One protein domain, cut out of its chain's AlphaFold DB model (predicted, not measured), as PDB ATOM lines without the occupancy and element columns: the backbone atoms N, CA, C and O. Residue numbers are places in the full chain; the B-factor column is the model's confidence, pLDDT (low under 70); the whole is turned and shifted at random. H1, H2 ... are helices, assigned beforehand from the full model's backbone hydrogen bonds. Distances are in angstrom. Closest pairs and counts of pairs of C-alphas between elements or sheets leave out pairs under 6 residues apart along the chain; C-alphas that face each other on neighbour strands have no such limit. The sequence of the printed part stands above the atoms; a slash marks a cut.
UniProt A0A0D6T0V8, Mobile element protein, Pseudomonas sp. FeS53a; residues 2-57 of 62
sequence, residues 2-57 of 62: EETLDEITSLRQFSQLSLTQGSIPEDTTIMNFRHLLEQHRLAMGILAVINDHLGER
ATOM      1  N   GLU A   2    -149.183  66.276  13.291       54.16
ATOM      2  CA  GLU A   2    -149.246  67.732  13.099       54.16
ATOM      3  C   GLU A   2    -150.365  68.405  13.911       54.16
ATOM      4  O   GLU A   2    -150.076  69.349  14.634       54.16
ATOM      5  N   GLU A   3    -151.579  67.825  13.953       59.03
ATOM      6  CA  GLU A   3    -152.670  68.276  14.854       59.03
ATOM      7  C   GLU A   3    -152.211  68.401  16.318       59.03
ATOM      8  O   GLU A   3    -152.595  69.309  17.046       59.03
ATOM      9  N   THR A   4    -151.298  67.529  16.750       64.75
ATOM     10  CA  THR A   4    -150.777  67.516  18.120       64.75
ATOM     11  C   THR A   4    -149.825  68.687  18.404       64.75
ATOM     12  O   THR A   4    -149.736  69.138  19.547       64.75
ATOM     13  N   LEU A   5    -149.114  69.192  17.386       65.81
ATOM     14  CA  LEU A   5    -148.240  70.365  17.515       65.81
ATOM     15  C   LEU A   5    -149.062  71.641  17.744       65.81
ATOM     16  O   LEU A   5    -148.632  72.513  18.500       65.81
ATOM     17  N   ASP A   6    -150.257  71.706  17.151       60.78
ATOM     18  CA  ASP A   6    -151.200  72.813  17.313       60.78
ATOM     19  C   ASP A   6    -152.103  72.686  18.542       60.78
ATOM     20  O   ASP A   6    -152.662  73.681  18.999       60.78
ATOM     21  N   GLU A   7    -152.249  71.509  19.136       65.56
ATOM     22  CA  GLU A   7    -153.054  71.333  20.350       65.56
ATOM     23  C   GLU A   7    -152.222  71.496  21.626       65.56
ATOM     24  O   GLU A   7    -152.680  72.080  22.613       65.56
ATOM     25  N   ILE A   8    -150.963  71.050  21.613       76.12
ATOM     26  CA  ILE A   8    -150.095  71.086  22.792       76.12
ATOM     27  C   ILE A   8    -149.298  72.393  22.814       76.12
ATOM     28  O   ILE A   8    -148.324  72.568  22.084       76.12
ATOM     29  N   THR A   9    -149.660  73.299  23.729       72.00
ATOM     30  CA  THR A   9    -149.012  74.612  23.922       72.00
ATOM     31  C   THR A   9    -147.487  74.541  23.977       72.00
ATOM     32  O   THR A   9    -146.819  75.351  23.338       72.00
ATOM     33  N   SER A  10    -146.925  73.561  24.686       75.94
ATOM     34  CA  SER A  10    -145.472  73.393  24.799       75.94
ATOM     35  C   SER A  10    -144.807  73.056  23.462       75.94
ATOM     36  O   SER A  10    -143.707  73.531  23.198       75.94
ATOM     37  N   LEU A  11    -145.470  72.273  22.601       75.12
ATOM     38  CA  LEU A  11    -144.948  71.926  21.277       75.12
ATOM     39  C   LEU A  11    -145.038  73.117  20.325       75.12
ATOM     40  O   LEU A  11    -144.058  73.398  19.645       75.12
ATOM     41  N   ARG A  12    -146.142  73.873  20.367       73.88
ATOM     42  CA  ARG A  12    -146.333  75.117  19.603       73.88
ATOM     43  C   ARG A  12    -145.292  76.190  19.931       73.88
ATOM     44  O   ARG A  12    -144.771  76.868  19.050       73.88
ATOM     45  N   GLN A  13    -145.004  76.365  21.221       74.44
ATOM     46  CA  GLN A  13    -143.983  77.303  21.685       74.44
ATOM     47  C   GLN A  13    -142.586  76.841  21.277       74.44
ATOM     48  O   GLN A  13    -141.775  77.651  20.833       74.44
ATOM     49  N   PHE A  14    -142.318  75.539  21.397       75.19
ATOM     50  CA  PHE A  14    -141.045  74.960  20.996       75.19
ATOM     51  C   PHE A  14    -140.798  75.108  19.493       75.19
ATOM     52  O   PHE A  14    -139.699  75.491  19.112       75.19
ATOM     53  N   SER A  15    -141.806  74.881  18.646       70.94
ATOM     54  CA  SER A  15    -141.711  75.037  17.189       70.94
ATOM     55  C   SER A  15    -141.642  76.494  16.715       70.94
ATOM     56  O   SER A  15    -141.579  76.732  15.511       70.94
ATOM     57  N   GLN A  16    -141.637  77.467  17.639       66.00
ATOM     58  CA  GLN A  16    -141.623  78.904  17.348       66.00
ATOM     59  C   GLN A  16    -142.718  79.318  16.350       66.00
ATOM     60  O   GLN A  16    -142.540  80.266  15.581       66.00
ATOM     61  N   LEU A  17    -143.867  78.630  16.375       62.16
ATOM     62  CA  LEU A  17    -145.037  78.973  15.570       62.16
ATOM     63  C   LEU A  17    -145.629  80.277  16.101       62.16
ATOM     64  O   LEU A  17    -146.532  80.303  16.939       62.16
ATOM     65  N   SER A  18    -145.079  81.393  15.643       52.88
ATOM     66  CA  SER A  18    -145.668  82.695  15.890       52.88
ATOM     67  C   SER A  18    -146.883  82.817  14.974       52.88
ATOM     68  O   SER A  18    -146.737  83.056  13.780       52.88
ATOM     69  N   LEU A  19    -148.093  82.701  15.534       53.06
ATOM     70  CA  LEU A  19    -149.381  82.970  14.858       53.06
ATOM     71  C   LEU A  19    -149.508  84.422  14.327       53.06
ATOM     72  O   LEU A  19    -150.581  84.852  13.914       53.06
ATOM     73  N   THR A  20    -148.435  85.213  14.381       51.59
ATOM     74  CA  THR A  20    -148.395  86.641  14.063       51.59
ATOM     75  C   THR A  20    -148.292  86.939  12.570       51.59
ATOM     76  O   THR A  20    -148.495  88.084  12.175       51.59
ATOM     77  N   GLN A  21    -147.998  85.951  11.725       47.84
ATOM     78  CA  GLN A  21    -148.079  86.085  10.270       47.84
ATOM     79  C   GLN A  21    -148.918  84.922   9.744       47.84
ATOM     80  O   GLN A  21    -148.710  83.789  10.156       47.84
ATOM     81  N   GLY A  22    -149.941  85.240   8.944       53.62
ATOM     82  CA  GLY A  22    -151.067  84.360   8.616       53.62
ATOM     83  C   GLY A  22    -150.705  82.931   8.201       53.62
ATOM     84  O   GLY A  22    -149.610  82.689   7.713       53.62
ATOM     85  N   SER A  23    -151.672  82.026   8.414       54.03
ATOM     86  CA  SER A  23    -151.681  80.591   8.074       54.03
ATOM     87  C   SER A  23    -150.349  80.068   7.534       54.03
ATOM     88  O   SER A  23    -150.113  80.079   6.325       54.03
ATOM     89  N   ILE A  24    -149.477  79.616   8.437       56.03
ATOM     90  CA  ILE A  24    -148.259  78.900   8.057       56.03
ATOM     91  C   ILE A  24    -148.710  77.622   7.331       56.03
ATOM     92  O   ILE A  24    -149.563  76.915   7.870       56.03
ATOM     93  N   PRO A  25    -148.216  77.332   6.115       57.50
ATOM     94  CA  PRO A  25    -148.560  76.099   5.417       57.50
ATOM     95  C   PRO A  25    -148.231  74.885   6.288       57.50
ATOM     96  O   PRO A  25    -147.172  74.851   6.916       57.50
ATOM     97  N   GLU A  26    -149.125  73.900   6.322       55.69
ATOM     98  CA  GLU A  26    -149.047  72.755   7.237       55.69
ATOM     99  C   GLU A  26    -147.678  72.054   7.138       55.69
ATOM    100  O   GLU A  26    -146.962  72.000   8.130       55.69
ATOM    101  N   ASP A  27    -147.187  71.767   5.925       56.31
ATOM    102  CA  ASP A  27    -145.867  71.149   5.686       56.31
ATOM    103  C   ASP A  27    -144.659  71.899   6.299       56.31
ATOM    104  O   ASP A  27    -143.617  71.301   6.591       56.31
ATOM    105  N   THR A  28    -144.760  73.218   6.502       61.50
ATOM    106  CA  THR A  28    -143.682  74.020   7.112       61.50
ATOM    107  C   THR A  28    -143.626  73.898   8.638       61.50
ATOM    108  O   THR A  28    -142.574  74.152   9.232       61.50
ATOM    109  N   THR A  29    -144.708  73.456   9.283       66.00
ATOM    110  CA  THR A  29    -144.820  73.354  10.743       66.00
ATOM    111  C   THR A  29    -144.105  72.117  11.287       66.00
ATOM    112  O   THR A  29    -143.241  72.247  12.165       66.00
ATOM    113  N   ILE A  30    -144.363  70.928  10.725       73.88
ATOM    114  CA  ILE A  30    -143.588  69.720  11.049       73.88
ATOM    115  C   ILE A  30    -142.110  69.878  10.680       73.88
ATOM    116  O   ILE A  30    -141.243  69.438  11.444       73.88
ATOM    117  N   MET A  31    -141.789  70.523   9.550       78.31
ATOM    118  CA  MET A  31    -140.390  70.729   9.158       78.31
ATOM    119  C   MET A  31    -139.630  71.624  10.138       78.31
ATOM    120  O   MET A  31    -138.518  71.264  10.530       78.31
ATOM    121  N   ASN A  32    -140.217  72.733  10.594       75.94
ATOM    122  CA  ASN A  32    -139.577  73.604  11.585       75.94
ATOM    123  C   ASN A  32    -139.370  72.892  12.922       75.94
ATOM    124  O   ASN A  32    -138.286  72.969  13.503       75.94
ATOM    125  N   PHE A  33    -140.368  72.141  13.390       78.69
ATOM    126  CA  PHE A  33    -140.240  71.343  14.606       78.69
ATOM    127  C   PHE A  33    -139.090  70.332  14.500       78.69
ATOM    128  O   PHE A  33    -138.236  70.252  15.387       78.69
ATOM    129  N   ARG A  34    -139.020  69.603  13.381       82.75
ATOM    130  CA  ARG A  34    -137.937  68.653  13.114       82.75
ATOM    131  C   ARG A  34    -136.575  69.348  13.049       82.75
ATOM    132  O   ARG A  34    -135.629  68.867  13.669       82.75
ATOM    133  N   HIS A  35    -136.474  70.483  12.360       83.94
ATOM    134  CA  HIS A  35    -135.230  71.244  12.265       83.94
ATOM    135  C   HIS A  35    -134.736  71.705  13.642       83.94
ATOM    136  O   HIS A  35    -133.552  71.586  13.948       83.94
ATOM    137  N   LEU A  36    -135.641  72.156  14.514       83.19
ATOM    138  CA  LEU A  36    -135.305  72.565  15.879       83.19
ATOM    139  C   LEU A  36    -134.848  71.381  16.740       83.19
ATOM    140  O   LEU A  36    -133.869  71.497  17.482       83.19
ATOM    141  N   LEU A  37    -135.493  70.217  16.612       86.69
ATOM    142  CA  LEU A  37    -135.029  68.995  17.273       86.69
ATOM    143  C   LEU A  37    -133.622  68.585  16.819       86.69
ATOM    144  O   LEU A  37    -132.813  68.168  17.652       86.69
ATOM    145  N   GLU A  38    -133.325  68.703  15.524       86.75
ATOM    146  CA  GLU A  38    -132.014  68.393  14.947       86.75
ATOM    147  C   GLU A  38    -130.948  69.412  15.385       86.75
ATOM    148  O   GLU A  38    -129.882  69.013  15.863       86.75
ATOM    149  N   GLN A  39    -131.252  70.715  15.320       85.62
ATOM    150  CA  GLN A  39    -130.360  71.808  15.724       85.62
ATOM    151  C   GLN A  39    -129.904  71.660  17.176       85.62
ATOM    152  O   GLN A  39    -128.721  71.800  17.487       85.62
ATOM    153  N   HIS A  40    -130.841  71.355  18.074       86.31
ATOM    154  CA  HIS A  40    -130.556  71.212  19.498       86.31
ATOM    155  C   HIS A  40    -130.187  69.776  19.898       86.31
ATOM    156  O   HIS A  40    -129.946  69.516  21.076       86.31
ATOM    157  N   ARG A  41    -130.130  68.838  18.937       87.69
ATOM    158  CA  ARG A  41    -129.874  67.403  19.164       87.69
ATOM    159  C   ARG A  41    -130.792  66.788  20.232       87.69
ATOM    160  O   ARG A  41    -130.393  65.893  20.974       87.69
ATOM    161  N   LEU A  42    -132.036  67.262  20.299       88.06
ATOM    162  CA  LEU A  42    -132.986  66.921  21.361       88.06
ATOM    163  C   LEU A  42    -133.726  65.609  21.109       88.06
ATOM    164  O   LEU A  42    -134.164  64.989  22.070       88.06
ATOM    165  N   ALA A  43    -133.838  65.156  19.856       86.62
ATOM    166  CA  ALA A  43    -134.612  63.959  19.517       86.62
ATOM    167  C   ALA A  43    -134.164  62.716  20.312       86.62
ATOM    168  O   ALA A  43    -134.982  62.043  20.933       86.62
ATOM    169  N   MET A  44    -132.853  62.459  20.356       87.44
ATOM    170  CA  MET A  44    -132.276  61.335  21.105       87.44
ATOM    171  C   MET A  44    -132.448  61.498  22.620       87.44
ATOM    172  O   MET A  44    -132.754  60.529  23.307       87.44
ATOM    173  N   GLY A  45    -132.280  62.718  23.142       90.06
ATOM    174  CA  GLY A  45    -132.435  62.995  24.572       90.06
ATOM    175  C   GLY A  45    -133.877  62.818  25.045       90.06
ATOM    176  O   GLY A  45    -134.120  62.157  26.049       90.06
ATOM    177  N   ILE A  46    -134.839  63.339  24.281       88.94
ATOM    178  CA  ILE A  46    -136.270  63.177  24.553       88.94
ATOM    179  C   ILE A  46    -136.647  61.693  24.498       88.94
ATOM    180  O   ILE A  46    -137.287  61.197  25.423       88.94
ATOM    181  N   LEU A  47    -136.211  60.962  23.466       89.50
ATOM    182  CA  LEU A  47    -136.500  59.532  23.348       89.50
ATOM    183  C   LEU A  47    -135.911  58.725  24.513       89.50
ATOM    184  O   LEU A  47    -136.573  57.821  25.015       89.50
ATOM    185  N   ALA A  48    -134.700  59.061  24.967       91.56
ATOM    186  CA  ALA A  48    -134.074  58.414  26.115       91.56
ATOM    187  C   ALA A  48    -134.880  58.635  27.403       91.56
ATOM    188  O   ALA A  48    -135.172  57.669  28.096       91.56
ATOM    189  N   VAL A  49    -135.306  59.872  27.681       92.62
ATOM    190  CA  VAL A  49    -136.130  60.193  28.861       92.62
ATOM    191  C   VAL A  49    -137.478  59.472  28.816       92.62
ATOM    192  O   VAL A  49    -137.929  58.939  29.827       92.62
ATOM    193  N   ILE A  50    -138.123  59.417  27.647       90.75
ATOM    194  CA  ILE A  50    -139.394  58.698  27.502       90.75
ATOM    195  C   ILE A  50    -139.186  57.199  27.733       90.75
ATOM    196  O   ILE A  50    -139.964  56.582  28.456       90.75
ATOM    197  N   ASN A  51    -138.145  56.608  27.145       91.69
ATOM    198  CA  ASN A  51    -137.850  55.189  27.331       91.69
ATOM    199  C   ASN A  51    -137.441  54.849  28.766       91.69
ATOM    200  O   ASN A  51    -137.800  53.774  29.229       91.69
ATOM    201  N   ASP A  52    -136.760  55.744  29.478       93.62
ATOM    202  CA  ASP A  52    -136.449  55.580  30.899       93.62
ATOM    203  C   ASP A  52    -137.744  55.551  31.731       93.62
ATOM    204  O   ASP A  52    -138.020  54.581  32.434       93.62
ATOM    205  N   HIS A  53    -138.630  56.532  31.518       93.75
ATOM    206  CA  HIS A  53    -139.927  56.596  32.199       93.75
ATOM    207  C   HIS A  53    -140.847  55.403  31.891       93.75
ATOM    208  O   HIS A  53    -141.609  54.938  32.742       93.75
ATOM    209  N   LEU A  54    -140.816  54.911  30.653       93.50
ATOM    210  CA  LEU A  54    -141.549  53.709  30.260       93.50
ATOM    211  C   LEU A  54    -140.897  52.445  30.826       93.50
ATOM    212  O   LEU A  54    -141.613  51.538  31.252       93.50
ATOM    213  N   GLY A  55    -139.566  52.407  30.887       93.38
ATOM    214  CA  GLY A  55    -138.778  51.305  31.428       93.38
ATOM    215  C   GLY A  55    -139.081  51.042  32.898       93.38
ATOM    216  O   GLY A  55    -139.267  49.886  33.277       93.38
ATOM    217  N   GLU A  56    -139.278  52.096  33.698       93.19
ATOM    218  CA  GLU A  56    -139.770  51.996  35.085       93.19
ATOM    219  C   GLU A  56    -141.106  51.236  35.199       93.19
ATOM    220  O   GLU A  56    -141.425  50.666  36.242       93.19
ATOM    221  N   ARG A  57    -141.891  51.198  34.117       94.50
ATOM    222  CA  ARG A  57    -143.201  50.535  34.030       94.50
ATOM    223  C   ARG A  57    -143.162  49.234  33.220       94.50
ATOM    224  O   ARG A  57    -144.215  48.664  32.943       94.50
TER     225      ARG A  57
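This is residues 2 to 57 of the 62 residues of the protein "Mobile element protein" of Pseudomonas sp. FeS53a (UniProt A0A0D6T0V8). Two long helices, H3 and H4, meet near their ends as an L, while two short helices, H1 and H2, make a corner of their own over H3, where H1 packs on H3. From this body residues 47 to 57, of which 47 to 55 belong to H4, stick out as an arm, and residues 18 to 25 stick out as a loop. The 56 printed residues include four named helices, in the order H1, H2, H3, H4, and no named strand; the class is all helix. The whole is loose, with a radius of gyration of the C-alphas of 13.3 A, and elongated, spanning 43 by 23 by 16 A.

H3, residues 26 to 39, touches H1, residues 2 to 7, with residues 26 to 30 alone; their closest C-alphas, those of Glu 2 and Ile 30, are 6.3 A apart. The lines of H1 and H3 are about perpendicular, at 86 degrees. H2, residues 9 to 14, is close to H3 but not clearly touching, with the closest C-alphas, of Phe 14 and Phe 33, 7.4 A apart. H2 and H3 run the same way at a steep tilt of 61 degrees. H1 and H2 touch only at the corner by their link, the closest C-alphas, of Leu 5 and Leu 11, being 5.2 A apart. H4, residues 42 to 55, is about perpendicular to H3, at 85 degrees, and close but not clearly touching: the closest C-alphas, of Leu 37 and Ala 43, are 5.5 A apart. H4 is apart from H1 and H2. In H1, H2 and H4 every O i to N i+4 pair is within hydrogen-bond range; in H3, 8 of 10 are.

H3 is 20.5 A long, from C-alpha 26 at (-149.047, 72.755, 7.237) to C-alpha 39. H4 is 19.5 A long and ends with C-alpha 55 at (-138.778, 51.305, 31.428). H1, 8.9 A long, begins with C-alpha 2 at (-149.246, 67.732, 13.099); H2 is 8.5 A long.

The two C-alphas farthest apart, those of Gly 22 and Glu 56, are 43.3 A apart. The printed part has no cut. The link from H2 to H3 is long, with 11 residues; those from H1 to H2 and from H3 to H4 are tight. The mean pLDDT of the printed part is 75.1, and residues 2 to 7 and 16 to 29 are under 70.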